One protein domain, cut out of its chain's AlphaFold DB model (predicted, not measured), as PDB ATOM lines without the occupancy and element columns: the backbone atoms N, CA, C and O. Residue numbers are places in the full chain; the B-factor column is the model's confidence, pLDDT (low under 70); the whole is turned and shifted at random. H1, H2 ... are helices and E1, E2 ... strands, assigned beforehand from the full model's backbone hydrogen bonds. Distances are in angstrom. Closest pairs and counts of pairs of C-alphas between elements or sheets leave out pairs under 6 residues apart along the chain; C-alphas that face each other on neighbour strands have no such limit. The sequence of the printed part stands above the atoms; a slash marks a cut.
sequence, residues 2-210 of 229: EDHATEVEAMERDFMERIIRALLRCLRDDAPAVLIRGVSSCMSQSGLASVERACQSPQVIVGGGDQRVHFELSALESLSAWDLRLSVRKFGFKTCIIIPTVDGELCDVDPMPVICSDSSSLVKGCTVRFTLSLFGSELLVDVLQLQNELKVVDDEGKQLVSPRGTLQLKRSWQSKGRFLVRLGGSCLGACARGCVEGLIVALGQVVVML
ATOM      1  N   GLU A   2     182.095 218.567 154.354       56.00
ATOM      2  CA  GLU A   2     181.540 218.861 155.696       56.00
ATOM      3  C   GLU A   2     182.596 219.182 156.780       56.00
ATOM      4  O   GLU A   2     182.338 220.020 157.641       56.00
ATOM      5  N   ASP A   3     183.803 218.605 156.702       60.81
ATOM      6  CA  ASP A   3     184.891 218.841 157.680       60.81
ATOM      7  C   ASP A   3     185.395 220.296 157.712       60.81
ATOM      8  O   ASP A   3     185.637 220.868 158.770       60.81
ATOM      9  N   HIS A   4     185.496 220.958 156.556       60.97
ATOM     10  CA  HIS A   4     185.965 222.349 156.516       60.97
ATOM     11  C   HIS A   4     184.927 223.353 157.026       60.97
ATOM     12  O   HIS A   4     185.296 224.403 157.544       60.97
ATOM     13  N   ALA A   5     183.632 223.051 156.901       67.75
ATOM     14  CA  ALA A   5     182.584 223.924 157.427       67.75
ATOM     15  C   ALA A   5     182.583 223.917 158.965       67.75
ATOM     16  O   ALA A   5     182.456 224.965 159.595       67.75
ATOM     17  N   THR A   6     182.820 222.750 159.569       76.88
ATOM     18  CA  THR A   6     182.893 222.589 161.028       76.88
ATOM     19  C   THR A   6     184.159 223.204 161.629       76.88
ATOM     20  O   THR A   6     184.086 223.799 162.708       76.88
ATOM     21  N   GLU A   7     185.295 223.151 160.927       76.62
ATOM     22  CA  GLU A   7     186.521 223.862 161.321       76.62
ATOM     23  C   GLU A   7     186.340 225.385 161.320       76.62
ATOM     24  O   GLU A   7     186.703 226.050 162.293       76.62
ATOM     25  N   VAL A   8     185.739 225.947 160.266       75.75
ATOM     26  CA  VAL A   8     185.501 227.396 160.165       75.75
ATOM     27  C   VAL A   8     184.568 227.874 161.279       75.75
ATOM     28  O   VAL A   8     184.900 228.828 161.982       75.75
ATOM     29  N   GLU A   9     183.459 227.176 161.524       78.69
ATOM     30  CA  GLU A   9     182.541 227.511 162.620       78.69
ATOM     31  C   GLU A   9     183.206 227.414 164.003       78.69
ATOM     32  O   GLU A   9     182.914 228.202 164.908       78.69
ATOM     33  N   ALA A  10     184.106 226.446 164.201       79.25
ATOM     34  CA  ALA A  10     184.869 226.326 165.438       79.25
ATOM     35  C   ALA A  10     185.830 227.511 165.625       79.25
ATOM     36  O   ALA A  10     185.897 228.072 166.722       79.25
ATOM     37  N   MET A  11     186.517 227.936 164.561       75.00
ATOM     38  CA  MET A  11     187.395 229.109 164.579       75.00
ATOM     39  C   MET A  11     186.623 230.407 164.841       75.00
ATOM     40  O   MET A  11     187.087 231.252 165.610       75.00
ATOM     41  N   GLU A  12     185.440 230.561 164.243       77.94
ATOM     42  CA  GLU A  12     184.560 231.708 164.475       77.94
ATOM     43  C   GLU A  12     184.084 231.771 165.929       77.94
ATOM     44  O   GLU A  12     184.180 232.826 166.563       77.94
ATOM     45  N   ARG A  13     183.628 230.641 166.489       78.56
ATOM     46  CA  ARG A  13     183.207 230.564 167.896       78.56
ATOM     47  C   ARG A  13     184.345 230.901 168.851       78.56
ATOM     48  O   ARG A  13     184.148 231.713 169.752       78.56
ATOM     49  N   ASP A  14     185.528 230.331 168.644       76.75
ATOM     50  CA  ASP A  14     186.689 230.587 169.498       76.75
ATOM     51  C   ASP A  14     187.162 232.051 169.409       76.75
ATOM     52  O   ASP A  14     187.525 232.664 170.416       76.75
ATOM     53  N   PHE A  15     187.111 232.662 168.223       74.75
ATOM     54  CA  PHE A  15     187.387 234.090 168.059       74.75
ATOM     55  C   PHE A  15     186.374 234.960 168.818       74.75
ATOM     56  O   PHE A  15     186.771 235.831 169.599       74.75
ATOM     57  N   MET A  16     185.077 234.705 168.623       78.31
ATOM     58  CA  MET A  16     184.000 235.434 169.295       78.31
ATOM     59  C   MET A  16     184.105 235.308 170.812       78.31
ATOM     60  O   MET A  16     184.010 236.305 171.528       78.31
ATOM     61  N   GLU A  17     184.368 234.104 171.314       78.88
ATOM     62  CA  GLU A  17     184.505 233.856 172.741       78.88
ATOM     63  C   GLU A  17     185.722 234.578 173.337       78.88
ATOM     64  O   GLU A  17     185.620 235.174 174.411       78.88
ATOM     65  N   ARG A  18     186.864 234.601 172.635       73.06
ATOM     66  CA  ARG A  18     188.048 235.359 173.066       73.06
ATOM     67  C   ARG A  18     187.773 236.857 173.155       73.06
ATOM     68  O   ARG A  18     188.165 237.474 174.146       73.06
ATOM     69  N   ILE A  19     187.079 237.429 172.169       75.00
ATOM     70  CA  ILE A  19     186.690 238.845 172.197       75.00
ATOM     71  C   ILE A  19     185.735 239.116 173.355       75.00
ATOM     72  O   ILE A  19     185.993 240.019 174.146       75.00
ATOM     73  N   ILE A  20     184.667 238.329 173.489       79.38
ATOM     74  CA  ILE A  20     183.665 238.517 174.542       79.38
ATOM     75  C   ILE A  20     184.320 238.423 175.921       79.38
ATOM     76  O   ILE A  20     184.117 239.307 176.748       79.38
ATOM     77  N   ARG A  21     185.165 237.414 176.166       75.69
ATOM     78  CA  ARG A  21     185.886 237.277 177.440       75.69
ATOM     79  C   ARG A  21     186.811 238.466 177.707       75.69
ATOM     80  O   ARG A  21     186.877 238.915 178.847       75.69
ATOM     81  N   ALA A  22     187.525 238.968 176.700       71.69
ATOM     82  CA  ALA A  22     188.390 240.140 176.857       71.69
ATOM     83  C   ALA A  22     187.582 241.412 177.159       71.69
ATOM     84  O   ALA A  22     187.967 242.188 178.030       71.69
ATOM     85  N   LEU A  23     186.438 241.597 176.492       81.94
ATOM     86  CA  LEU A  23     185.532 242.712 176.755       81.94
ATOM     87  C   LEU A  23     184.951 242.614 178.167       81.94
ATOM     88  O   LEU A  23     185.129 243.548 178.928       81.94
ATOM     89  N   LEU A  24     184.343 241.488 178.551       77.00
ATOM     90  CA  LEU A  24     183.693 241.321 179.859       77.00
ATOM     91  C   LEU A  24     184.666 241.400 181.044       77.00
ATOM     92  O   LEU A  24     184.295 241.842 182.125       77.00
ATOM     93  N   ARG A  25     185.921 240.965 180.878       78.38
ATOM     94  CA  ARG A  25     186.919 241.044 181.961       78.38
ATOM     95  C   ARG A  25     187.398 242.468 182.230       78.38
ATOM     96  O   ARG A  25     187.802 242.763 183.350       78.38
ATOM     97  N   CYS A  26     187.414 243.320 181.209       79.56
ATOM     98  CA  CYS A  26     188.099 244.614 181.264       79.56
ATOM     99  C   CYS A  26     187.133 245.801 181.188       79.56
ATOM    100  O   CYS A  26     187.389 246.863 181.762       79.56
ATOM    101  N   LEU A  27     186.019 245.622 180.484       79.44
ATOM    102  CA  LEU A  27     184.873 246.511 180.470       79.44
ATOM    103  C   LEU A  27     183.900 245.950 181.506       79.44
ATOM    104  O   LEU A  27     183.416 244.835 181.358       79.44
ATOM    105  N   ARG A  28     183.681 246.700 182.584       74.94
ATOM    106  CA  ARG A  28     182.759 246.341 183.672       74.94
ATOM    107  C   ARG A  28     181.370 245.984 183.123       74.94
ATOM    108  O   ARG A  28     181.015 246.424 182.031       74.94
ATOM    109  N   ASP A  29     180.567 245.258 183.900       75.50
ATOM    110  CA  ASP A  29     179.219 244.819 183.489       75.50
ATOM    111  C   ASP A  29     178.289 245.980 183.075       75.50
ATOM    112  O   ASP A  29     177.356 245.792 182.298       75.50
ATOM    113  N   ASP A  30     178.563 247.193 183.557       79.38
ATOM    114  CA  ASP A  30     177.830 248.431 183.281       79.38
ATOM    115  C   ASP A  30     178.487 249.320 182.207       79.38
ATOM    116  O   ASP A  30     178.141 250.497 182.070       79.38
ATOM    117  N   ALA A  31     179.437 248.787 181.432       84.69
ATOM    118  CA  ALA A  31     180.149 249.559 180.425       84.69
ATOM    119  C   ALA A  31     179.180 250.194 179.403       84.69
ATOM    120  O   ALA A  31     178.385 249.490 178.769       84.69
ATOM    121  N   PRO A  32     179.266 251.517 179.160       85.94
ATOM    122  CA  PRO A  32     178.423 252.182 178.178       85.94
ATOM    123  C   PRO A  32     178.553 251.558 176.786       85.94
ATOM    124  O   PRO A  32     179.660 251.288 176.312       85.94
ATOM    125  N   ALA A  33     177.431 251.415 176.075       85.44
ATOM    126  CA  ALA A  33     177.393 250.799 174.746       85.44
ATOM    127  C   ALA A  33     178.368 251.448 173.742       85.44
ATOM    128  O   ALA A  33     178.918 250.766 172.878       85.44
ATOM    129  N   VAL A  34     178.625 252.757 173.877       84.19
ATOM    130  CA  VAL A  34     179.591 253.482 173.038       84.19
ATOM    131  C   VAL A  34     181.015 252.941 173.200       84.19
ATOM    132  O   VAL A  34     181.711 252.769 172.200       84.19
ATOM    133  N   LEU A  35     181.428 252.597 174.425       87.44
ATOM    134  CA  LEU A  35     182.740 252.022 174.717       87.44
ATOM    135  C   LEU A  35     182.844 250.600 174.163       87.44
ATOM    136  O   LEU A  35     183.783 250.305 173.428       87.44
ATOM    137  N   ILE A  36     181.846 249.753 174.445       87.44
ATOM    138  CA  ILE A  36     181.785 248.371 173.935       87.44
ATOM    139  C   ILE A  36     181.890 248.369 172.409       87.44
ATOM    140  O   ILE A  36     182.663 247.605 171.829       87.44
ATOM    141  N   ARG A  37     181.161 249.266 171.740       85.38
ATOM    142  CA  ARG A  37     181.181 249.397 170.282       85.38
ATOM    143  C   ARG A  37     182.528 249.895 169.765       85.38
ATOM    144  O   ARG A  37     183.022 249.349 168.783       85.38
ATOM    145  N   GLY A  38     183.121 250.905 170.402       87.19
ATOM    146  CA  GLY A  38     184.420 251.452 170.006       87.19
ATOM    147  C   GLY A  38     185.538 250.415 170.106       87.19
ATOM    148  O   GLY A  38     186.280 250.206 169.145       87.19
ATOM    149  N   VAL A  39     185.604 249.709 171.236       90.12
ATOM    150  CA  VAL A  39     186.607 248.667 171.484       90.12
ATOM    151  C   VAL A  39     186.398 247.474 170.553       90.12
ATOM    152  O   VAL A  39     187.334 247.079 169.861       90.12
ATOM    153  N   SER A  40     185.178 246.936 170.454       86.81
ATOM    154  CA  SER A  40     184.903 245.788 169.572       86.81
ATOM    155  C   SER A  40     185.124 246.114 168.090       86.81
ATOM    156  O   SER A  40     185.654 245.284 167.356       86.81
ATOM    157  N   SER A  41     184.819 247.344 167.653       86.75
ATOM    158  CA  SER A  41     185.128 247.813 166.292       86.75
ATOM    159  C   SER A  41     186.631 247.895 166.030       86.75
ATOM    160  O   SER A  41     187.071 247.632 164.914       86.75
ATOM    161  N   CYS A  42     187.432 248.243 167.037       88.56
ATOM    162  CA  CYS A  42     188.888 248.245 166.920       88.56
ATOM    163  C   CYS A  42     189.460 246.819 166.904       88.56
ATOM    164  O   CYS A  42     190.413 246.551 166.176       88.56
ATOM    165  N   MET A  43     188.838 245.889 167.634       88.31
ATOM    166  CA  MET A  43     189.222 244.474 167.665       88.31
ATOM    167  C   MET A  43     188.756 243.668 166.439       88.31
ATOM    168  O   MET A  43     189.141 242.512 166.270       88.31
ATOM    169  N   SER A  44     187.916 244.241 165.580       85.75
ATOM    170  CA  SER A  44     187.380 243.540 164.414       85.75
ATOM    171  C   SER A  44     188.404 243.426 163.277       85.75
ATOM    172  O   SER A  44     189.438 244.099 163.256       85.75
ATOM    173  N   GLN A  45     188.081 242.619 162.263       84.25
ATOM    174  CA  GLN A  45     188.888 242.508 161.041       84.25
ATOM    175  C   GLN A  45     189.110 243.867 160.359       84.25
ATOM    176  O   GLN A  45     190.208 244.146 159.881       84.25
ATOM    177  N   SER A  46     188.105 244.751 160.348       85.25
ATOM    178  CA  SER A  46     188.253 246.095 159.779       85.25
ATOM    179  C   SER A  46     189.154 246.993 160.627       85.25
ATOM    180  O   SER A  46     189.881 247.828 160.081       85.25
ATOM    181  N   GLY A  47     189.138 246.818 161.952       86.75
ATOM    182  CA  GLY A  47     190.084 247.471 162.850       86.75
ATOM    183  C   GLY A  47     191.515 247.038 162.543       86.75
ATOM    184  O   GLY A  47     192.379 247.884 162.305       86.75
ATOM    185  N   LEU A  48     191.740 245.729 162.398       87.06
ATOM    186  CA  LEU A  48     193.046 245.182 162.040       87.06
ATOM    187  C   LEU A  48     193.531 245.645 160.658       87.06
ATOM    188  O   LEU A  48     194.673 246.082 160.527       87.06
ATOM    189  N   ALA A  49     192.662 245.643 159.646       85.38
ATOM    190  CA  ALA A  49     192.984 246.176 158.321       85.38
ATOM    191  C   ALA A  49     193.358 247.669 158.377       85.38
ATOM    192  O   ALA A  49     194.186 248.159 157.608       85.38
ATOM    193  N   SER A  50     192.761 248.421 159.302       86.06
ATOM    194  CA  SER A  50     193.101 249.828 159.509       86.06
ATOM    195  C   SER A  50     194.478 249.989 160.149       86.06
ATOM    196  O   SER A  50     195.228 250.864 159.722       86.06
ATOM    197  N   VAL A  51     194.855 249.112 161.084       86.88
ATOM    198  CA  VAL A  51     196.228 249.045 161.616       86.88
ATOM    199  C   VAL A  51     197.221 248.710 160.507       86.88
ATOM    200  O   VAL A  51     198.218 249.411 160.353       86.88
ATOM    201  N   GLU A  52     196.935 247.699 159.682       84.88
ATOM    202  CA  GLU A  52     197.829 247.313 158.586       84.88
ATOM    203  C   GLU A  52     198.085 248.460 157.597       84.88
ATOM    204  O   GLU A  52     199.228 248.620 157.152       84.88
ATOM    205  N   ARG A  53     197.050 249.264 157.303       82.00
ATOM    206  CA  ARG A  53     197.141 250.487 156.488       82.00
ATOM    207  C   ARG A  53     197.904 251.607 157.193       82.00
ATOM    208  O   ARG A  53     198.731 252.261 156.565       82.00
ATOM    209  N   ALA A  54     197.665 251.821 158.486       81.62
ATOM    210  CA  ALA A  54     198.330 252.862 159.272       81.62
ATOM    211  C   ALA A  54     199.843 252.629 159.409       81.62
ATOM    212  O   ALA A  54     200.603 253.588 159.537       81.62
ATOM    213  N   CYS A  55     200.286 251.372 159.331       81.25
ATOM    214  CA  CYS A  55     201.702 251.016 159.293       81.25
ATOM    215  C   CYS A  55     202.415 251.431 157.988       81.25
ATOM    216  O   CYS A  55     203.636 251.359 157.974       81.25
ATOM    217  N   GLN A  56     201.683 251.881 156.952       68.00
ATOM    218  CA  GLN A  56     202.086 252.495 155.666       68.00
ATOM    219  C   GLN A  56     203.189 251.824 154.820       68.00
ATOM    220  O   GLN A  56     202.993 251.686 153.616       68.00
ATOM    221  N   SER A  57     204.322 251.398 155.385       68.94
ATOM    222  CA  SER A  57     205.461 250.885 154.622       68.94
ATOM    223  C   SER A  57     206.414 250.000 155.435       68.94
ATOM    224  O   SER A  57     206.674 250.307 156.598       68.94
ATOM    225  N   PRO A  58     206.999 248.950 154.837       73.06
ATOM    226  CA  PRO A  58     206.646 248.395 153.529       73.06
ATOM    227  C   PRO A  58     205.327 247.611 153.589       73.06
ATOM    228  O   PRO A  58     204.971 247.018 154.616       73.06
ATOM    229  N   GLN A  59     204.587 247.585 152.478       81.62
ATOM    230  CA  GLN A  59     203.510 246.608 152.325       81.62
ATOM    231  C   GLN A  59     204.138 245.273 151.937       81.62
ATOM    232  O   GLN A  59     204.898 245.185 150.976       81.62
ATOM    233  N   VAL A  60     203.851 244.244 152.728       86.00
ATOM    234  CA  VAL A  60     204.427 242.914 152.548       86.00
ATOM    235  C   VAL A  60     203.294 241.918 152.409       86.00
ATOM    236  O   VAL A  60     202.450 241.795 153.302       86.00
ATOM    237  N   ILE A  61     203.297 241.205 151.290       89.44
ATOM    238  CA  ILE A  61     202.423 240.063 151.044       89.44
ATOM    239  C   ILE A  61     203.255 238.822 151.340       89.44
ATOM    240  O   ILE A  61     204.313 238.634 150.749       89.44
ATOM    241  N   VAL A  62     202.811 237.992 152.280       91.38
ATOM    242  CA  VAL A  62     203.524 236.767 152.664       91.38
ATOM    243  C   VAL A  62     202.906 235.560 151.963       91.38
ATOM    244  O   VAL A  62     201.685 235.481 151.827       91.38
ATOM    245  N   GLY A  63     203.749 234.638 151.506       90.06
ATOM    246  CA  GLY A  63     203.353 233.347 150.955       90.06
ATOM    247  C   GLY A  63     203.518 232.243 151.999       90.06
ATOM    248  O   GLY A  63     204.639 231.885 152.365       90.06
ATOM    249  N   GLY A  64     202.393 231.694 152.465       88.69
ATOM    250  CA  GLY A  64     202.360 230.646 153.491       88.69
ATOM    251  C   GLY A  64     202.660 231.151 154.907       88.69
ATOM    252  O   GLY A  64     202.539 232.343 155.196       88.69
ATOM    253  N   GLY A  65     203.056 230.223 155.781       90.94
ATOM    254  CA  GLY A  65     203.328 230.485 157.195       90.94
ATOM    255  C   GLY A  65     202.071 230.583 158.060       90.94
ATOM    256  O   GLY A  65     200.969 230.244 157.635       90.94
ATOM    257  N   ASP A  66     202.266 231.072 159.281       92.62
ATOM    258  CA  ASP A  66     201.230 231.258 160.288       92.62
ATOM    259  C   ASP A  66     200.964 232.741 160.555       92.62
ATOM    260  O   ASP A  66     201.844 233.608 160.462       92.62
ATOM    261  N   GLN A  67     199.736 233.026 160.987       91.12
ATOM    262  CA  GLN A  67     199.325 234.338 161.465       91.12
ATOM    263  C   GLN A  67     198.768 234.238 162.884       91.12
ATOM    264  O   GLN A  67     197.914 233.409 163.186       91.12
ATOM    265  N   ARG A  68     199.210 235.141 163.760       91.06
ATOM    266  CA  ARG A  68     198.652 235.321 165.102       91.06
ATOM    267  C   ARG A  68     198.183 236.751 165.279       91.06
ATOM    268  O   ARG A  68     198.945 237.689 165.057       91.06
ATOM    269  N   VAL A  69     196.935 236.900 165.703       90.50
ATOM    270  CA  VAL A  69     196.362 238.182 166.112       90.50
ATOM    271  C   VAL A  69     196.303 238.203 167.632       90.50
ATOM    272  O   VAL A  69     195.871 237.230 168.254       90.50
ATOM    273  N   HIS A  70     196.764 239.294 168.224       90.19
ATOM    274  CA  HIS A  70     196.790 239.502 169.658       90.19
ATOM    275  C   HIS A  70     196.016 240.767 170.015       90.19
ATOM    276  O   HIS A  70     196.208 241.820 169.403       90.19
ATOM    277  N   PHE A  71     195.160 240.640 171.024       89.38
ATOM    278  CA  PHE A  71     194.428 241.743 171.622       89.38
ATOM    279  C   PHE A  71     194.663 241.724 173.124       89.38
ATOM    280  O   PHE A  71     194.566 240.671 173.757       89.38
ATOM    281  N   GLU A  72     194.914 242.895 173.685       90.88
ATOM    282  CA  GLU A  72     195.066 243.101 175.116       90.88
ATOM    283  C   GLU A  72     194.348 244.397 175.480       90.88
ATOM    284  O   GLU A  72     194.699 245.471 174.997       90.88
ATOM    285  N   LEU A  73     193.312 244.286 176.307       91.31
ATOM    286  CA  LEU A  73     192.534 245.417 176.794       91.31
ATOM    287  C   LEU A  73     192.831 245.595 178.278       91.31
ATOM    288  O   LEU A  73     192.742 244.642 179.045       91.31
ATOM    289  N   SER A  74     193.188 246.806 178.684       91.00
ATOM    290  CA  SER A  74     193.538 247.123 180.067       91.00
ATOM    291  C   SER A  74     192.798 248.371 180.522       91.00
ATOM    292  O   SER A  74     192.856 249.405 179.859       91.00
ATOM    293  N   ALA A  75     192.107 248.283 181.658       89.75
ATOM    294  CA  ALA A  75     191.580 249.461 182.335       89.75
ATOM    295  C   ALA A  75     192.734 250.211 183.012       89.75
ATOM    296  O   ALA A  75     193.597 249.592 183.636       89.75
ATOM    297  N   LEU A  76     192.758 251.534 182.877       88.06
ATOM    298  CA  LEU A  76     193.729 252.377 183.569       88.06
ATOM    299  C   LEU A  76     193.239 252.693 184.989       88.06
ATOM    300  O   LEU A  76     192.062 252.529 185.303       88.06
ATOM    301  N   GLU A  77     194.135 253.188 185.848       80.56
ATOM    302  CA  GLU A  77     193.788 253.591 187.225       80.56
ATOM    303  C   GLU A  77     192.658 254.637 187.263       80.56
ATOM    304  O   GLU A  77     191.867 254.689 188.205       80.56
ATOM    305  N   SER A  78     192.526 255.443 186.205       73.00
ATOM    306  CA  SER A  78     191.358 256.294 185.989       73.00
ATOM    307  C   SER A  78     190.144 255.465 185.557       73.00
ATOM    308  O   SER A  78     190.183 254.804 184.521       73.00
ATOM    309  N   LEU A  79     189.025 255.612 186.271       74.38
ATOM    310  CA  LEU A  79     187.759 254.896 186.030       74.38
ATOM    311  C   LEU A  79     187.149 255.072 184.624       74.38
ATOM    312  O   LEU A  79     186.182 254.392 184.295       74.38
ATOM    313  N   SER A  80     187.667 255.996 183.815       87.88
ATOM    314  CA  SER A  80     187.106 256.378 182.521       87.88
ATOM    315  C   SER A  80     188.055 256.172 181.341       87.88
ATOM    316  O   SER A  80     187.765 256.698 180.266       87.88
ATOM    317  N   ALA A  81     189.169 255.447 181.506       91.19
ATOM    318  CA  ALA A  81     190.093 255.202 180.404       91.19
ATOM    319  C   ALA A  81     190.587 253.755 180.307       91.19
ATOM    320  O   ALA A  81     190.832 253.086 181.311       91.19
ATOM    321  N   TRP A  82     190.772 253.306 179.066       93.00
ATOM    322  CA  TRP A  82     191.217 251.964 178.712       93.00
ATOM    323  C   TRP A  82     192.245 252.030 177.595       93.00
ATOM    324  O   TRP A  82     192.035 252.737 176.611       93.00
ATOM    325  N   ASP A  83     193.305 251.243 177.714       93.81
ATOM    326  CA  ASP A  83     194.253 251.023 176.631       93.81
ATOM    327  C   ASP A  83     193.960 249.673 175.973       93.81
ATOM    328  O   ASP A  83     193.903 248.634 176.630       93.81
ATOM    329  N   LEU A  84     193.771 249.699 174.657       93.00
ATOM    330  CA  LEU A  84     193.704 248.523 173.806       93.00
ATOM    331  C   LEU A  84     195.000 248.428 173.012       93.00
ATOM    332  O   LEU A  84     195.297 249.288 172.179       93.00
ATOM    333  N   ARG A  85     195.747 247.350 173.221       93.69
ATOM    334  CA  ARG A  85     196.837 246.943 172.346       93.69
ATOM    335  C   ARG A  85     196.325 245.886 171.373       93.69
ATOM    336  O   ARG A  85     195.728 244.887 171.766       93.69
ATOM    337  N   LEU A  86     196.585 246.119 170.094       91.88
ATOM    338  CA  LEU A  86     196.255 245.223 168.994       91.88
ATOM    339  C   LEU A  86     197.518 244.984 168.178       91.88
ATOM    340  O   LEU A  86     198.175 245.940 167.770       91.88
ATOM    341  N   SER A  87     197.850 243.729 167.899       92.81
ATOM    342  CA  SER A  87     198.909 243.401 166.949       92.81
ATOM    343  C   SER A  87     198.592 242.161 166.122       92.81
ATOM    344  O   SER A  87     197.893 241.246 166.550       92.81
ATOM    345  N   VAL A  88     199.121 242.135 164.904       92.25
ATOM    346  CA  VAL A  88     199.189 240.965 164.039       92.25
ATOM    347  C   VAL A  88     200.645 240.620 163.803       92.25
ATOM    348  O   VAL A  88     201.462 241.476 163.460       92.25
ATOM    349  N   ARG A  89     200.959 239.342 163.975       93.88
ATOM    350  CA  ARG A  89     202.258 238.763 163.673       93.88
ATOM    351  C   ARG A  89     202.097 237.689 162.610       93.88
ATOM    352  O   ARG A  89     201.349 236.738 162.820       93.88
ATOM    353  N   LYS A  90     202.825 237.823 161.505       94.19
ATOM    354  CA  LYS A  90     202.982 236.791 160.472       94.19
ATOM    355  C   LYS A  90     204.392 236.212 160.598       94.19
ATOM    356  O   LYS A  90     205.338 236.977 160.794       94.19
ATOM    357  N   PHE A  91     204.538 234.894 160.569       95.25
ATOM    358  CA  PHE A  91     205.821 234.204 160.769       95.25
ATOM    359  C   PHE A  91     205.817 232.839 160.074       95.25
ATOM    360  O   PHE A  91     204.761 232.363 159.671       95.25
ATOM    361  N   GLY A  92     206.985 232.213 159.903       93.62
ATOM    362  CA  GLY A  92     207.078 230.899 159.253       93.62
ATOM    363  C   GLY A  92     206.818 230.921 157.742       93.62
ATOM    364  O   GLY A  92     206.694 229.866 157.125       93.62
ATOM    365  N   PHE A  93     206.715 232.106 157.134       94.06
ATOM    366  CA  PHE A  93     206.610 232.251 155.684       94.06
ATOM    367  C   PHE A  93     207.997 232.116 155.049       94.06
ATOM    368  O   PHE A  93     208.984 232.579 155.616       94.06
ATOM    369  N   LYS A  94     208.061 231.488 153.871       93.31
ATOM    370  CA  LYS A  94     209.316 231.270 153.120       93.31
ATOM    371  C   LYS A  94     209.425 232.117 151.857       93.31
ATOM    372  O   LYS A  94     210.467 232.176 151.210       93.31
ATOM    373  N   THR A  95     208.340 232.781 151.483       93.12
ATOM    374  CA  THR A  95     208.312 233.727 150.373       93.12
ATOM    375  C   THR A  95     207.536 234.966 150.788       93.12
ATOM    376  O   THR A  95     206.550 234.888 151.524       93.12
ATOM    377  N   CYS A  96     207.976 236.135 150.339       92.81
ATOM    378  CA  CYS A  96     207.217 237.367 150.503       92.81
ATOM    379  C   CYS A  96     207.423 238.310 149.320       92.81
ATOM    380  O   CYS A  96     208.503 238.359 148.745       92.81
ATOM    381  N   ILE A  97     206.406 239.090 148.982       90.62
ATOM    382  CA  ILE A  97     206.489 240.183 148.018       90.62
ATOM    383  C   ILE A  97     206.527 241.480 148.813       90.62
ATOM    384  O   ILE A  97     205.644 241.737 149.637       90.62
ATOM    385  N   ILE A  98     207.553 242.286 148.570       86.50
ATOM    386  CA  ILE A  98     207.731 243.582 149.219       86.50
ATOM    387  C   ILE A  98     207.370 244.640 148.198       86.50
ATOM    388  O   ILE A  98     207.992 244.723 147.143       86.50
ATOM    389  N   ILE A  99     206.358 245.435 148.517       82.44
ATOM    390  CA  ILE A  99     205.927 246.546 147.681       82.44
ATOM    391  C   ILE A  99     206.670 247.792 148.178       82.44
ATOM    392  O   ILE A  99     206.402 248.251 149.300       82.44
ATOM    393  N   PRO A 100     207.639 248.310 147.404       71.62
ATOM    394  CA  PRO A 100     208.367 249.511 147.773       71.62
ATOM    395  C   PRO A 100     207.435 250.723 147.732       71.62
ATOM    396  O   PRO A 100     206.634 250.890 146.812       71.62
ATOM    397  N   THR A 101     207.555 251.581 148.740       69.38
ATOM    398  CA  THR A 101     206.842 252.858 148.789       69.38
ATOM    399  C   THR A 101     207.821 253.977 149.112       69.38
ATOM    400  O   THR A 101     208.642 253.815 150.021       69.38
ATOM    401  N   VAL A 102     207.685 255.124 148.456       66.06
ATOM    402  CA  VAL A 102     208.410 256.361 148.773       66.06
ATOM    403  C   VAL A 102     207.378 257.388 149.215       66.06
ATOM    404  O   VAL A 102     206.392 257.614 148.526       66.06
ATOM    405  N   ASP A 103     207.559 257.947 150.413       66.00
ATOM    406  CA  ASP A 103     206.635 258.921 151.016       66.00
ATOM    407  C   ASP A 103     205.163 258.463 151.097       66.00
ATOM    408  O   ASP A 103     204.237 259.269 151.118       66.00
ATOM    409  N   GLY A 104     204.946 257.146 151.198       61.25
ATOM    410  CA  GLY A 104     203.611 256.539 151.268       61.25
ATOM    411  C   GLY A 104     202.944 256.310 149.910       61.25
ATOM    412  O   GLY A 104     201.872 255.711 149.872       61.25
ATOM    413  N   GLU A 105     203.590 256.717 148.818       66.06
ATOM    414  CA  GLU A 105     203.170 256.433 147.447       66.06
ATOM    415  C   GLU A 105     203.879 255.179 146.923       66.06
ATOM    416  O   GLU A 105     205.013 254.873 147.307       66.06
ATOM    417  N   LEU A 106     203.195 254.426 146.061       68.88
ATOM    418  CA  LEU A 106     203.772 253.252 145.408       68.88
ATOM    419  C   LEU A 106     204.931 253.688 144.509       68.88
ATOM    420  O   LEU A 106     204.802 254.639 143.742       68.88
ATOM    421  N   CYS A 107     206.063 252.992 144.594       72.31
ATOM    422  CA  CYS A 107     207.111 253.167 143.596       72.31
ATOM    423  C   CYS A 107     206.729 252.440 142.305       72.31
ATOM    424  O   CYS A 107     206.233 251.319 142.366       72.31
ATOM    425  N   ASP A 108     207.103 253.006 141.157       72.44
ATOM    426  CA  ASP A 108     207.009 252.363 139.832       72.44
ATOM    427  C   ASP A 108     207.998 251.187 139.649       72.44
ATOM    428  O   ASP A 108     208.354 250.815 138.533       72.44
ATOM    429  N   VAL A 109     208.498 250.611 140.744       73.81
ATOM    430  CA  VAL A 109     209.370 249.437 140.714       73.81
ATOM    431  C   VAL A 109     208.500 248.202 140.863       73.81
ATOM    432  O   VAL A 109     207.779 248.071 141.855       73.81
ATOM    433  N   ASP A 110     208.612 247.283 139.905       76.25
ATOM    434  CA  ASP A 110     207.861 246.033 139.936       76.25
ATOM    435  C   ASP A 110     208.152 245.254 141.232       76.25
ATOM    436  O   ASP A 110     209.316 244.997 141.570       76.25
ATOM    437  N   PRO A 111     207.110 244.874 141.992       80.88
ATOM    438  CA  PRO A 111     207.288 244.156 143.239       80.88
ATOM    439  C   PRO A 111     207.775 242.732 142.951       80.88
ATOM    440  O   PRO A 111     207.087 241.938 142.311       80.88
ATOM    441  N   MET A 112     208.960 242.396 143.462       77.19
ATOM    442  CA  MET A 112     209.582 241.090 143.238       77.19
ATOM    443  C   MET A 112     209.413 240.155 144.443       77.19
ATOM    444  O   MET A 112     209.603 240.589 145.586       77.19
ATOM    445  N   PRO A 113     209.084 238.865 144.225       88.38
ATOM    446  CA  PRO A 113     209.112 237.868 145.285       88.38
ATOM    447  C   PRO A 113     210.532 237.679 145.825       88.38
ATOM    448  O   PRO A 113     211.493 237.496 145.081       88.38
ATOM    449  N   VAL A 114     210.633 237.679 147.147       90.19
ATOM    450  CA  VAL A 114     211.835 237.406 147.927       90.19
ATOM    451  C   VAL A 114     211.671 236.032 148.565       90.19
ATOM    452  O   VAL A 114     210.690 235.783 149.270       90.19
ATOM    453  N   ILE A 115     212.627 235.141 148.315       92.38
ATOM    454  CA  ILE A 115     212.744 233.862 149.022       92.38
ATOM    455  C   ILE A 115     213.455 234.139 150.346       92.38
ATOM    456  O   ILE A 115     214.469 234.832 150.368       92.38
ATOM    457  N   CYS A 116     212.902 233.641 151.446       93.19
ATOM    458  CA  CYS A 116     213.387 233.899 152.796       93.19
ATOM    459  C   CYS A 116     213.246 232.658 153.687       93.19
ATOM    460  O   CYS A 116     212.510 231.722 153.373       93.19
ATOM    461  N   SER A 117     213.961 232.655 154.807       94.12
ATOM    462  CA  SER A 117     213.876 231.617 155.833       94.12
ATOM    463  C   SER A 117     212.576 231.747 156.635       94.12
ATOM    464  O   SER A 117     212.054 232.848 156.827       94.12
ATOM    465  N   ASP A 118     212.105 230.625 157.185       94.19
ATOM    466  CA  ASP A 118     210.964 230.538 158.110       94.19
ATOM    467  C   ASP A 118     211.150 231.333 159.419       94.19
ATOM    468  O   ASP A 118     210.180 231.641 160.117       94.19
ATOM    469  N   SER A 119     212.383 231.736 159.721       94.44
ATOM    470  CA  SER A 119     212.719 232.650 160.813       94.44
ATOM    471  C   SER A 119     212.384 234.124 160.515       94.44
ATOM    472  O   SER A 119     212.536 234.990 161.392       94.44
ATOM    473  N   SER A 120     211.895 234.415 159.303       93.94
ATOM    474  CA  SER A 120     211.336 235.710 158.912       93.94
ATOM    475  C   SER A 120     210.005 235.984 159.618       93.94
ATOM    476  O   SER A 120     209.207 235.091 159.912       93.94
ATOM    477  N   SER A 121     209.753 237.256 159.921       94.62
ATOM    478  CA  SER A 121     208.539 237.683 160.607       94.62
ATOM    479  C   SER A 121     208.143 239.115 160.271       94.62
ATOM    480  O   SER A 121     208.992 239.986 160.091       94.62
ATOM    481  N   LEU A 122     206.841 239.370 160.292       92.50
ATOM    482  CA  LEU A 122     206.239 240.694 160.202       92.50
ATOM    483  C   LEU A 122     205.378 240.910 161.445       92.50
ATOM    484  O   LEU A 122     204.539 240.065 161.755       92.50
ATOM    485  N   VAL A 123     205.546 242.042 162.124       93.25
ATOM    486  CA  VAL A 123     204.680 242.479 163.223       93.25
ATOM    487  C   VAL A 123     204.122 243.852 162.886       93.25
ATOM    488  O   VAL A 123     204.871 244.796 162.652       93.25
ATOM    489  N   LYS A 124     202.799 243.976 162.897       91.94
ATOM    490  CA  LYS A 124     202.098 245.257 162.802       91.94
ATOM    491  C   LYS A 124     201.190 245.404 164.004       91.94
ATOM    492  O   LYS A 124     200.550 244.437 164.403       91.94
ATOM    493  N   GLY A 125     201.111 246.588 164.585       92.50
ATOM    494  CA  GLY A 125     200.291 246.789 165.768       92.50
ATOM    495  C   GLY A 125     200.014 248.244 166.079       92.50
ATOM    496  O   GLY A 125     200.614 249.156 165.511       92.50
ATOM    497  N   CYS A 126     199.096 248.458 167.007       92.44
ATOM    498  CA  CYS A 126     198.803 249.754 167.574       92.44
ATOM    499  C   CYS A 126     198.482 249.643 169.067       92.44
ATOM    500  O   CYS A 126     198.164 248.577 169.599       92.44
ATOM    501  N   THR A 127     198.579 250.771 169.757       92.19
ATOM    502  CA  THR A 127     197.989 250.959 171.082       92.19
ATOM    503  C   THR A 127     197.070 252.162 171.011       92.19
ATOM    504  O   THR A 127     197.491 253.240 170.583       92.19
ATOM    505  N   VAL A 128     195.815 251.959 171.388       91.75
ATOM    506  CA  VAL A 128     194.741 252.944 171.315       91.75
ATOM    507  C   VAL A 128     194.184 253.159 172.710       91.75
ATOM    508  O   VAL A 128     193.856 252.196 173.396       91.75
ATOM    509  N   ARG A 129     194.048 254.419 173.111       92.56
ATOM    510  CA  ARG A 129     193.397 254.813 174.351       92.56
ATOM    511  C   ARG A 129     191.967 255.229 174.082       92.56
ATOM    512  O   ARG A 129     191.717 256.157 173.318       92.56
ATOM    513  N   PHE A 130     191.050 254.583 174.774       91.12
ATOM    514  CA  PHE A 130     189.653 254.961 174.859       91.12
ATOM    515  C   PHE A 130     189.445 255.748 176.145       91.12
ATOM    516  O   PHE A 130     189.795 255.261 177.213       91.12
ATOM    517  N   THR A 131     188.877 256.948 176.057       91.56
ATOM    518  CA  THR A 131     188.491 257.742 177.232       91.56
ATOM    519  C   THR A 131     187.021 258.118 177.133       91.56
ATOM    520  O   THR A 131     186.610 258.776 176.177       91.56
ATOM    521  N   LEU A 132     186.222 257.723 178.120       89.94
ATOM    522  CA  LEU A 132     184.836 258.163 178.237       89.94
ATOM    523  C   LEU A 132     184.780 259.594 178.777       89.94
ATOM    524  O   LEU A 132     185.466 259.941 179.742       89.94
ATOM    525  N   SER A 133     183.946 260.429 178.156       85.56
ATOM    526  CA  SER A 133     183.630 261.751 178.694       85.56
ATOM    527  C   SER A 133     182.903 261.631 180.039       85.56
ATOM    528  O   SER A 133     182.294 260.606 180.340       85.56
ATOM    529  N   LEU A 134     182.941 262.691 180.854       76.69
ATOM    530  CA  LEU A 134     182.354 262.713 182.207       76.69
ATOM    531  C   LEU A 134     180.864 262.330 182.249       76.69
ATOM    532  O   LEU A 134     180.387 261.854 183.271       76.69
ATOM    533  N   PHE A 135     180.142 262.519 181.143       74.38
ATOM    534  CA  PHE A 135     178.718 262.197 181.025       74.38
ATOM    535  C   PHE A 135     178.454 260.874 180.286       74.38
ATOM    536  O   PHE A 135     177.306 260.568 179.979       74.38
ATOM    537  N   GLY A 136     179.499 260.106 179.951       67.75
ATOM    538  CA  GLY A 136     179.401 258.792 179.304       67.75
ATOM    539  C   GLY A 136     178.848 258.799 177.872       67.75
ATOM    540  O   GLY A 136     178.672 257.737 177.279       67.75
ATOM    541  N   SER A 137     178.570 259.975 177.308       75.12
ATOM    542  CA  SER A 137     177.916 260.139 176.005       75.12
ATOM    543  C   SER A 137     178.888 260.191 174.829       75.12
ATOM    544  O   SER A 137     178.488 259.959 173.688       75.12
ATOM    545  N   GLU A 138     180.159 260.493 175.088       83.56
ATOM    546  CA  GLU A 138     181.179 260.669 174.059       83.56
ATOM    547  C   GLU A 138     182.401 259.810 174.388       83.56
ATOM    548  O   GLU A 138     182.841 259.727 175.539       83.56
ATOM    549  N   LEU A 139     182.945 259.176 173.351       86.19
ATOM    550  CA  LEU A 139     184.145 258.359 173.431       86.19
ATOM    551  C   LEU A 139     185.271 259.075 172.690       86.19
ATOM    552  O   LEU A 139     185.192 259.312 171.483       86.19
ATOM    553  N   LEU A 140     186.314 259.427 173.431       89.06
ATOM    554  CA  LEU A 140     187.556 259.947 172.879       89.06
ATOM    555  C   LEU A 140     188.482 258.776 172.574       89.06
ATOM    556  O   LEU A 140     188.598 257.850 173.379       89.06
ATOM    557  N   VAL A 141     189.130 258.831 171.415       86.81
ATOM    558  CA  VAL A 141     190.025 257.776 170.942       86.81
ATOM    559  C   VAL A 141     191.356 258.403 170.548       86.81
ATOM    560  O   VAL A 141     191.405 259.201 169.614       86.81
ATOM    561  N   ASP A 142     192.424 258.029 171.247       86.62
ATOM    562  CA  ASP A 142     193.784 258.499 170.981       86.62
ATOM    563  C   ASP A 142     194.668 257.325 170.540       86.62
ATOM    564  O   ASP A 142     194.717 256.285 171.193       86.62
ATOM    565  N   VAL A 143     195.415 257.479 169.448       86.31
ATOM    566  CA  VAL A 143     196.418 256.485 169.033       86.31
ATOM    567  C   VAL A 143     197.728 256.806 169.745       86.31
ATOM    568  O   VAL A 143     198.360 257.819 169.456       86.31
ATOM    569  N   LEU A 144     198.134 255.953 170.686       87.44
ATOM    570  CA  LEU A 144     199.333 256.159 171.503       87.44
ATOM    571  C   LEU A 144     200.602 255.651 170.820       87.44
ATOM    572  O   LEU A 144     201.668 256.251 170.953       87.44
ATOM    573  N   GLN A 145     200.496 254.520 170.123       88.31
ATOM    574  CA  GLN A 145     201.636 253.846 169.514       88.31
ATOM    575  C   GLN A 145     201.217 253.142 168.226       88.31
ATOM    576  O   GLN A 145     200.140 252.551 168.160       88.31
ATOM    577  N   LEU A 146     202.105 253.159 167.232       89.06
ATOM    578  CA  LEU A 146     202.079 252.263 166.081       89.06
ATOM    579  C   LEU A 146     203.359 251.423 166.098       89.06
ATOM    580  O   LEU A 146     204.448 251.942 166.336       89.06
ATOM    581  N   GLN A 147     203.214 250.125 165.867       89.12
ATOM    582  CA  GLN A 147     204.299 249.161 165.754       89.12
ATOM    583  C   GLN A 147     204.322 248.635 164.322       89.12
ATOM    584  O   GLN A 147     203.288 248.245 163.782       89.12
ATOM    585  N   ASN A 148     205.497 248.633 163.706       89.31
ATOM    586  CA  ASN A 148     205.700 248.082 162.376       89.31
ATOM    587  C   ASN A 148     207.129 247.550 162.284       89.31
ATOM    588  O   ASN A 148     208.085 248.314 162.151       89.31
ATOM    589  N   GLU A 149     207.267 246.241 162.421       90.19
ATOM    590  CA  GLU A 149     208.542 245.543 162.426       90.19
ATOM    591  C   GLU A 149     208.542 244.520 161.297       90.19
ATOM    592  O   GLU A 149     207.681 243.642 161.231       90.19
ATOM    593  N   LEU A 150     209.532 244.623 160.416       89.88
ATOM    594  CA  LEU A 150     209.772 243.657 159.358       89.88
ATOM    595  C   LEU A 150     211.154 243.043 159.555       89.88
ATOM    596  O   LEU A 150     212.165 243.747 159.563       89.88
ATOM    597  N   LYS A 151     211.189 241.718 159.658       92.12
ATOM    598  CA  LYS A 151     212.404 240.913 159.667       92.12
ATOM    599  C   LYS A 151     212.317 239.908 158.526       92.12
ATOM    600  O   LYS A 151     211.557 238.952 158.615       92.12
ATOM    601  N   VAL A 152     213.097 240.125 157.473       91.62
ATOM    602  CA  VAL A 152     213.234 239.185 156.353       91.62
ATOM    603  C   VAL A 152     214.690 238.760 156.285       91.62
ATOM    604  O   VAL A 152     215.574 239.613 156.164       91.62
ATOM    605  N   VAL A 153     214.926 237.460 156.411       93.69
ATOM    606  CA  VAL A 153     216.263 236.862 156.471       93.69
ATOM    607  C   VAL A 153     216.365 235.679 155.512       93.69
ATOM    608  O   VAL A 153     215.349 235.072 155.182       93.69
ATOM    609  N   ASP A 154     217.570 235.372 155.048       93.38
ATOM    610  CA  ASP A 154     217.867 234.137 154.313       93.38
ATOM    611  C   ASP A 154     218.108 232.949 155.263       93.38
ATOM    612  O   ASP A 154     217.973 233.073 156.483       93.38
ATOM    613  N   ASP A 155     218.437 231.784 154.701       94.31
ATOM    614  CA  ASP A 155     218.692 230.543 155.448       94.31
ATOM    615  C   ASP A 155     219.953 230.607 156.325       94.31
ATOM    616  O   ASP A 155     220.078 229.850 157.287       94.31
ATOM    617  N   GLU A 156     220.862 231.544 156.047       94.19
ATOM    618  CA  GLU A 156     222.034 231.827 156.882       94.19
ATOM    619  C   GLU A 156     221.709 232.834 158.004       94.19
ATOM    620  O   GLU A 156     222.558 233.158 158.837       94.19
ATOM    621  N   GLY A 157     220.470 233.339 158.050       91.06
ATOM    622  CA  GLY A 157     220.010 234.337 159.012       91.06
ATOM    623  C   GLY A 157     220.442 235.767 158.674       91.06
ATOM    624  O   GLY A 157     220.233 236.679 159.484       91.06
ATOM    625  N   LYS A 158     221.022 235.999 157.494       91.62
ATOM    626  CA  LYS A 158     221.423 237.326 157.034       91.62
ATOM    627  C   LYS A 158     220.199 238.091 156.545       91.62
ATOM    628  O   LYS A 158     219.313 237.580 155.868       91.62
ATOM    629  N   GLN A 159     220.140 239.364 156.920       89.69
ATOM    630  CA  GLN A 159     219.009 240.225 156.613       89.69
ATOM    631  C   GLN A 159     218.970 240.587 155.121       89.69
ATOM    632  O   GLN A 159     219.889 241.222 154.605       89.69
ATOM    633  N   LEU A 160     217.875 240.215 154.452       86.12
ATOM    634  CA  LEU A 160     217.650 240.448 153.020       86.12
ATOM    635  C   LEU A 160     217.111 241.848 152.724       86.12
ATOM    636  O   LEU A 160     217.306 242.393 151.641       86.12
ATOM    637  N   VAL A 161     216.430 242.442 153.700       79.31
ATOM    638  CA  VAL A 161     215.779 243.743 153.564       79.31
ATOM    639  C   VAL A 161     216.338 244.636 154.642       79.31
ATOM    640  O   VAL A 161     216.144 244.360 155.828       79.31
ATOM    641  N   SER A 162     217.030 245.706 154.247       63.22
ATOM    642  CA  SER A 162     217.480 246.703 155.214       63.22
ATOM    643  C   SER A 162     216.279 247.143 156.042       63.22
ATOM    644  O   SER A 162     215.218 247.413 155.467       63.22
ATOM    645  N   PRO A 163     216.427 247.301 157.368       55.84
ATOM    646  CA  PRO A 163     215.364 247.888 158.144       55.84
ATOM    647  C   PRO A 163     214.982 249.250 157.563       55.84
ATOM    648  O   PRO A 163     213.859 249.621 157.767       55.84
ATOM    649  N   ARG A 164     215.792 249.941 156.742       44.53
ATOM    650  CA  ARG A 164     215.502 251.241 156.097       44.53
ATOM    651  C   ARG A 164     214.396 251.287 155.007       44.53
ATOM    652  O   ARG A 164     214.373 252.235 154.236       44.53
ATOM    653  N   GLY A 165     213.453 250.341 154.970       41.19
ATOM    654  CA  GLY A 165     212.048 250.645 154.594       41.19
ATOM    655  C   GLY A 165     211.244 251.233 155.771       41.19
ATOM    656  O   GLY A 165     210.147 251.757 155.635       41.19
ATOM    657  N   THR A 166     211.839 251.165 156.956       37.75
ATOM    658  CA  THR A 166     211.473 251.813 158.199       37.75
ATOM    659  C   THR A 166     211.875 253.275 158.087       37.75
ATOM    660  O   THR A 166     213.031 253.659 158.289       37.75
ATOM    661  N   LEU A 167     210.870 254.129 157.906       31.55
ATOM    662  CA  LEU A 167     210.765 255.247 158.828       31.55
ATOM    663  C   LEU A 167     210.912 254.637 160.224       31.55
ATOM    664  O   LEU A 167     209.953 254.095 160.777       31.55
ATOM    665  N   GLN A 168     212.118 254.687 160.797       30.25
ATOM    666  CA  GLN A 168     212.262 254.622 162.239       30.25
ATOM    667  C   GLN A 168     211.637 255.917 162.740       30.25
ATOM    668  O   GLN A 168     212.301 256.846 163.191       30.25
ATOM    669  N   LEU A 169     210.307 255.949 162.728       34.19
ATOM    670  CA  LEU A 169     209.553 256.639 163.736       34.19
ATOM    671  C   LEU A 169     209.752 255.877 165.057       34.19
ATOM    672  O   LEU A 169     208.812 255.504 165.738       34.19
ATOM    673  N   LYS A 170     211.006 255.831 165.527       27.97
ATOM    674  CA  LYS A 170     211.305 256.053 166.942       27.97
ATOM    675  C   LYS A 170     211.125 257.549 167.241       27.97
ATOM    676  O   LYS A 170     211.913 258.186 167.924       27.97
ATOM    677  N   ARG A 171     210.082 258.141 166.664       30.34
ATOM    678  CA  ARG A 171     209.516 259.382 167.119       30.34
ATOM    679  C   ARG A 171     208.600 258.932 168.240       30.34
ATOM    680  O   ARG A 171     207.589 258.284 167.983       30.34
ATOM    681  N   SER A 172     208.926 259.305 169.471       29.39
ATOM    682  CA  SER A 172     207.894 259.573 170.467       29.39
ATOM    683  C   SER A 172     207.044 260.731 169.928       29.39
ATOM    684  O   SER A 172     207.150 261.874 170.367       29.39
ATOM    685  N   TRP A 173     206.275 260.486 168.871       29.84
ATOM    686  CA  TRP A 173     205.296 261.431 168.386       29.84
ATOM    687  C   TRP A 173     204.105 261.279 169.308       29.84
ATOM    688  O   TRP A 173     203.186 260.507 169.064       29.84
ATOM    689  N   GLN A 174     204.150 262.041 170.398       29.61
ATOM    690  CA  GLN A 174     202.957 262.460 171.111       29.61
ATOM    691  C   GLN A 174     202.162 263.397 170.192       29.61
ATOM    692  O   GLN A 174     202.016 264.584 170.473       29.61
ATOM    693  N   SER A 175     201.652 262.907 169.060       34.69
ATOM    694  CA  SER A 175     200.521 263.591 168.455       34.69
ATOM    695  C   SER A 175     199.337 263.292 169.362       34.69
ATOM    696  O   SER A 175     198.716 262.238 169.254       34.69
ATOM    697  N   LYS A 176     199.041 264.212 170.286       33.19
ATOM    698  CA  LYS A 176     197.733 264.298 170.944       33.19
ATOM    699  C   LYS A 176     196.700 264.682 169.879       33.19
ATOM    700  O   LYS A 176     196.251 265.821 169.813       33.19
ATOM    701  N   GLY A 177     196.400 263.754 168.977       37.31
ATOM    702  CA  GLY A 177     195.285 263.862 168.053       37.31
ATOM    703  C   GLY A 177     194.029 263.495 168.817       37.31
ATOM    704  O   GLY A 177     193.649 262.334 168.831       37.31
ATOM    705  N   ARG A 178     193.426 264.478 169.485       37.78
ATOM    706  CA  ARG A 178     192.207 264.274 170.266       37.78
ATOM    707  C   ARG A 178     191.020 264.387 169.319       37.78
ATOM    708  O   ARG A 178     190.631 265.494 168.953       37.78
ATOM    709  N   PHE A 179     190.473 263.257 168.889       44.50
ATOM    710  CA  PHE A 179     189.321 263.243 167.992       44.50
ATOM    711  C   PHE A 179     188.050 262.872 168.753       44.50
ATOM    712  O   PHE A 179     187.985 261.876 169.473       44.50
ATOM    713  N   LEU A 180     187.036 263.719 168.593       40.53
ATOM    714  CA  LEU A 180     185.689 263.511 169.104       40.53
ATOM    715  C   LEU A 180     184.918 262.666 168.093       40.53
ATOM    716  O   LEU A 180     184.534 263.159 167.032       40.53
ATOM    717  N   VAL A 181     184.674 261.398 168.415       44.97
ATOM    718  CA  VAL A 181     183.750 260.579 167.629       44.97
ATOM    719  C   VAL A 181     182.335 260.869 168.128       44.97
ATOM    720  O   VAL A 181     181.883 260.305 169.122       44.97
ATOM    721  N   ARG A 182     181.623 261.772 167.440       38.34
ATOM    722  CA  ARG A 182     180.164 261.901 167.573       38.34
ATOM    723  C   ARG A 182     179.490 260.931 166.616       38.34
ATOM    724  O   ARG A 182     179.701 260.999 165.410       38.34
ATOM    725  N   LEU A 183     178.635 260.065 167.147       41.75
ATOM    726  CA  LEU A 183     177.914 259.031 166.395       41.75
ATOM    727  C   LEU A 183     176.762 259.560 165.510       41.75
ATOM    728  O   LEU A 183     175.764 258.879 165.308       41.75
ATOM    729  N   GLY A 184     176.900 260.761 164.945       30.34
ATOM    730  CA  GLY A 184     175.902 261.365 164.064       30.34
ATOM    731  C   GLY A 184     176.478 262.535 163.274       30.34
ATOM    732  O   GLY A 184     176.466 263.667 163.746       30.34
ATOM    733  N   GLY A 185     176.988 262.270 162.070       29.58
ATOM    734  CA  GLY A 185     177.444 263.309 161.145       29.58
ATOM    735  C   GLY A 185     178.387 262.773 160.072       29.58
ATOM    736  O   GLY A 185     179.437 262.219 160.377       29.58
ATOM    737  N   SER A 186     178.000 262.926 158.808       33.44
ATOM    738  CA  SER A 186     178.759 262.507 157.628       33.44
ATOM    739  C   SER A 186     180.101 263.247 157.527       33.44
ATOM    740  O   SER A 186     180.116 264.475 157.458       33.44
ATOM    741  N   CYS A 187     181.225 262.528 157.451       33.19
ATOM    742  CA  CYS A 187     182.535 263.131 157.181       33.19
ATOM    743  C   CYS A 187     182.833 263.136 155.673       33.19
ATOM    744  O   CYS A 187     183.069 262.088 155.072       33.19
ATOM    745  N   LEU A 188     182.843 264.331 155.077       33.72
ATOM    746  CA  LEU A 188     183.380 264.620 153.746       33.72
ATOM    747  C   LEU A 188     184.791 265.220 153.883       33.72
ATOM    748  O   LEU A 188     184.933 266.285 154.468       33.72
ATOM    749  N   GLY A 189     185.779 264.551 153.276       28.36
ATOM    750  CA  GLY A 189     186.987 265.144 152.677       28.36
ATOM    751  C   GLY A 189     188.136 265.613 153.586       28.36
ATOM    752  O   GLY A 189     188.008 266.614 154.277       28.36
ATOM    753  N   ALA A 190     189.306 264.969 153.464       28.47
ATOM    754  CA  ALA A 190     190.528 265.526 152.847       28.47
ATOM    755  C   ALA A 190     191.746 264.619 153.136       28.47
ATOM    756  O   ALA A 190     191.951 264.174 154.260       28.47
ATOM    757  N   CYS A 191     192.542 264.341 152.102       36.41
ATOM    758  CA  CYS A 191     193.790 263.579 152.172       36.41
ATOM    759  C   CYS A 191     194.981 264.462 152.601       36.41
ATOM    760  O   CYS A 191     194.947 265.677 152.422       36.41
ATOM    761  N   ALA A 192     196.051 263.788 153.051       35.47
ATOM    762  CA  ALA A 192     197.415 264.281 153.319       35.47
ATOM    763  C   ALA A 192     197.789 264.720 154.761       35.47
ATOM    764  O   ALA A 192     198.466 265.729 154.940       35.47
ATOM    765  N   ARG A 193     197.455 263.898 155.780       35.31
ATOM    766  CA  ARG A 193     198.156 263.757 157.096       35.31
ATOM    767  C   ARG A 193     198.068 262.298 157.621       35.31
ATOM    768  O   ARG A 193     197.570 262.001 158.705       35.31
ATOM    769  N   GLY A 194     198.510 261.360 156.778       41.28
ATOM    770  CA  GLY A 194     197.781 260.126 156.434       41.28
ATOM    771  C   GLY A 194     197.737 258.885 157.346       41.28
ATOM    772  O   GLY A 194     196.948 258.004 157.021       41.28
ATOM    773  N   CYS A 195     198.484 258.740 158.452       40.41
ATOM    774  CA  CYS A 195     198.412 257.479 159.238       40.41
ATOM    775  C   CYS A 195     197.324 257.493 160.312       40.41
ATOM    776  O   CYS A 195     196.502 256.584 160.392       40.41
ATOM    777  N   VAL A 196     197.350 258.518 161.170       41.56
ATOM    778  CA  VAL A 196     196.494 258.608 162.361       41.56
ATOM    779  C   VAL A 196     195.109 259.095 161.972       41.56
ATOM    780  O   VAL A 196     194.128 258.500 162.393       41.56
ATOM    781  N   GLU A 197     195.015 260.087 161.082       42.81
ATOM    782  CA  GLU A 197     193.733 260.480 160.491       42.81
ATOM    783  C   GLU A 197     193.138 259.330 159.672       42.81
ATOM    784  O   GLU A 197     191.948 259.086 159.772       42.81
ATOM    785  N   GLY A 198     193.949 258.540 158.958       43.50
ATOM    786  CA  GLY A 198     193.486 257.348 158.240       43.50
ATOM    787  C   GLY A 198     192.986 256.231 159.163       43.50
ATOM    788  O   GLY A 198     191.936 255.656 158.898       43.50
ATOM    789  N   LEU A 199     193.687 255.948 160.268       52.00
ATOM    790  CA  LEU A 199     193.272 254.967 161.278       52.00
ATOM    791  C   LEU A 199     192.023 255.434 162.031       52.00
ATOM    792  O   LEU A 199     191.110 254.647 162.231       52.00
ATOM    793  N   ILE A 200     191.953 256.709 162.410       52.25
ATOM    794  CA  ILE A 200     190.821 257.290 163.140       52.25
ATOM    795  C   ILE A 200     189.608 257.463 162.227       52.25
ATOM    796  O   ILE A 200     188.500 257.155 162.648       52.25
ATOM    797  N   VAL A 201     189.784 257.888 160.973       50.44
ATOM    798  CA  VAL A 201     188.705 257.930 159.975       50.44
ATOM    799  C   VAL A 201     188.263 256.518 159.631       50.44
ATOM    800  O   VAL A 201     187.067 256.289 159.544       50.44
ATOM    801  N   ALA A 202     189.166 255.548 159.497       47.00
ATOM    802  CA  ALA A 202     188.773 254.169 159.234       47.00
ATOM    803  C   ALA A 202     188.053 253.528 160.429       47.00
ATOM    804  O   ALA A 202     187.002 252.921 160.242       47.00
ATOM    805  N   LEU A 203     188.554 253.712 161.654       49.84
ATOM    806  CA  LEU A 203     187.877 253.260 162.872       49.84
ATOM    807  C   LEU A 203     186.547 254.011 163.069       49.84
ATOM    808  O   LEU A 203     185.543 253.389 163.389       49.84
ATOM    809  N   GLY A 204     186.487 255.314 162.789       46.19
ATOM    810  CA  GLY A 204     185.272 256.133 162.854       46.19
ATOM    811  C   GLY A 204     184.231 255.781 161.783       46.19
ATOM    812  O   GLY A 204     183.044 255.687 162.092       46.19
ATOM    813  N   GLN A 205     184.650 255.512 160.543       41.09
ATOM    814  CA  GLN A 205     183.781 255.060 159.449       41.09
ATOM    815  C   GLN A 205     183.213 253.664 159.722       41.09
ATOM    816  O   GLN A 205     182.033 253.437 159.459       41.09
ATOM    817  N   VAL A 206     184.000 252.750 160.303       39.75
ATOM    818  CA  VAL A 206     183.522 251.425 160.740       39.75
ATOM    819  C   VAL A 206     182.435 251.565 161.808       39.75
ATOM    820  O   VAL A 206     181.403 250.895 161.733       39.75
ATOM    821  N   VAL A 207     182.610 252.484 162.763       35.44
ATOM    822  CA  VAL A 207     181.615 252.714 163.813       35.44
ATOM    823  C   VAL A 207     180.326 253.329 163.234       35.44
ATOM    824  O   VAL A 207     179.245 252.903 163.636       35.44
ATOM    825  N   VAL A 208     180.387 254.251 162.264       33.25
ATOM    826  CA  VAL A 208     179.191 254.861 161.635       33.25
ATOM    827  C   VAL A 208     178.448 253.887 160.701       33.25
ATOM    828  O   VAL A 208     177.218 253.865 160.699       33.25
ATOM    829  N   MET A 209     179.164 253.040 159.954       31.09
ATOM    830  CA  MET A 209     178.572 252.127 158.958       31.09
ATOM    831  C   MET A 209     177.711 251.013 159.573       31.09
ATOM    832  O   MET A 209     176.755 250.566 158.948       31.09
ATOM    833  N   LEU A 210     177.985 250.597 160.812       35.62
ATOM    834  CA  LEU A 210     177.242 249.520 161.485       35.62
ATOM    835  C   LEU A 210     175.992 250.012 162.251       35.62
ATOM    836  O   LEU A 210     175.449 249.292 163.081       35.62
TER     837      LEU A 210
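Overview. This is residues 2 to 210 of the 229 residues of the protein "Hypothetical protein" of Noctiluca scintillans (UniProt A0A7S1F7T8). A long, twisted sheet of four long strands, E2, E3, E6 and E7, with the short E8 at its E7 edge, has H2 and H3 packed over one face and H4 beside its E7 and E8 strands. A small sheet, E1 E4 E5, sits at one end, and H1 grazes the E2 edge, its residues 2 to 17 sticking out. The 209 printed residues hold four named helices and eight named strands, in the order H1 H2 H3 E1 E2 E3 E4 E5 E6 E7 E8 H4, a mixed class. The whole is compact, with a radius of gyration of the C-alphas of 18.8 A and spans of 57 by 47 by 33 A.

Along the chain. H1, residues 2 to 26, begins with C-alpha 2 at (181.540, 218.861, 155.696) and is 36.9 A long. H2 is residues 33 to 43, H3 45 to 54 and E1 59 to 63. E2, residues 66 to 75, measures 30.2 A, and E3, 81 to 91, 32.8 A. E4 is 95 to 99 and E5 113 to 115. E6, 121 to 132, and E7, 139 to 151, measure 35.9 A each; C-alpha 139 is at (184.145, 258.359, 173.431). E8 is 179 to 181; H4, 196 to 209, ends with C-alpha 209 at (178.572, 252.127, 158.958).

Arrangement. The large sheet runs E2 E3 E6 E7 E8. Hairpin E2 and E3 is antiparallel, with N 70 and O 87 2.8 A apart; E3 and E6 are antiparallel, with N 84 and O 128 at 2.8 A; hairpin E6 and E7 is antiparallel, with N 123 and O 149 at 2.8 A. E7 and E8 meet only at a point. H2 and H3 are on the same face, at heights over the sheet of 7.9 A and 9.1 A. H3 and H4 touch at a shallow tilt of 21 degrees, opposite ways, the closest C-alphas those of Ser 50 and Leu 199, 5.4 A. H1 touches H2 with residues 19 to 23 alone, the closest C-alphas those of Leu 23 and Ile 36, 7.3 A. In the small sheet, E1 and E4 are antiparallel, with N 61 and O 97 at 2.9 A, as is hairpin E4 and E5, with N 96 and O 114 at 2.9 A. In H1, H2, H3 and H4 every O i to N i+4 pair is within hydrogen-bond range.

Size, cuts and confidence. The C-alphas farthest apart, those of Phe 135 and Glu 156, are 58.2 A apart. The printed part has no cut. The links E4 to E5, E7 to E8 and E8 to H4 are long. Mean pLDDT of the printed part is 73.6; residues 162 to 210 are among those under 70.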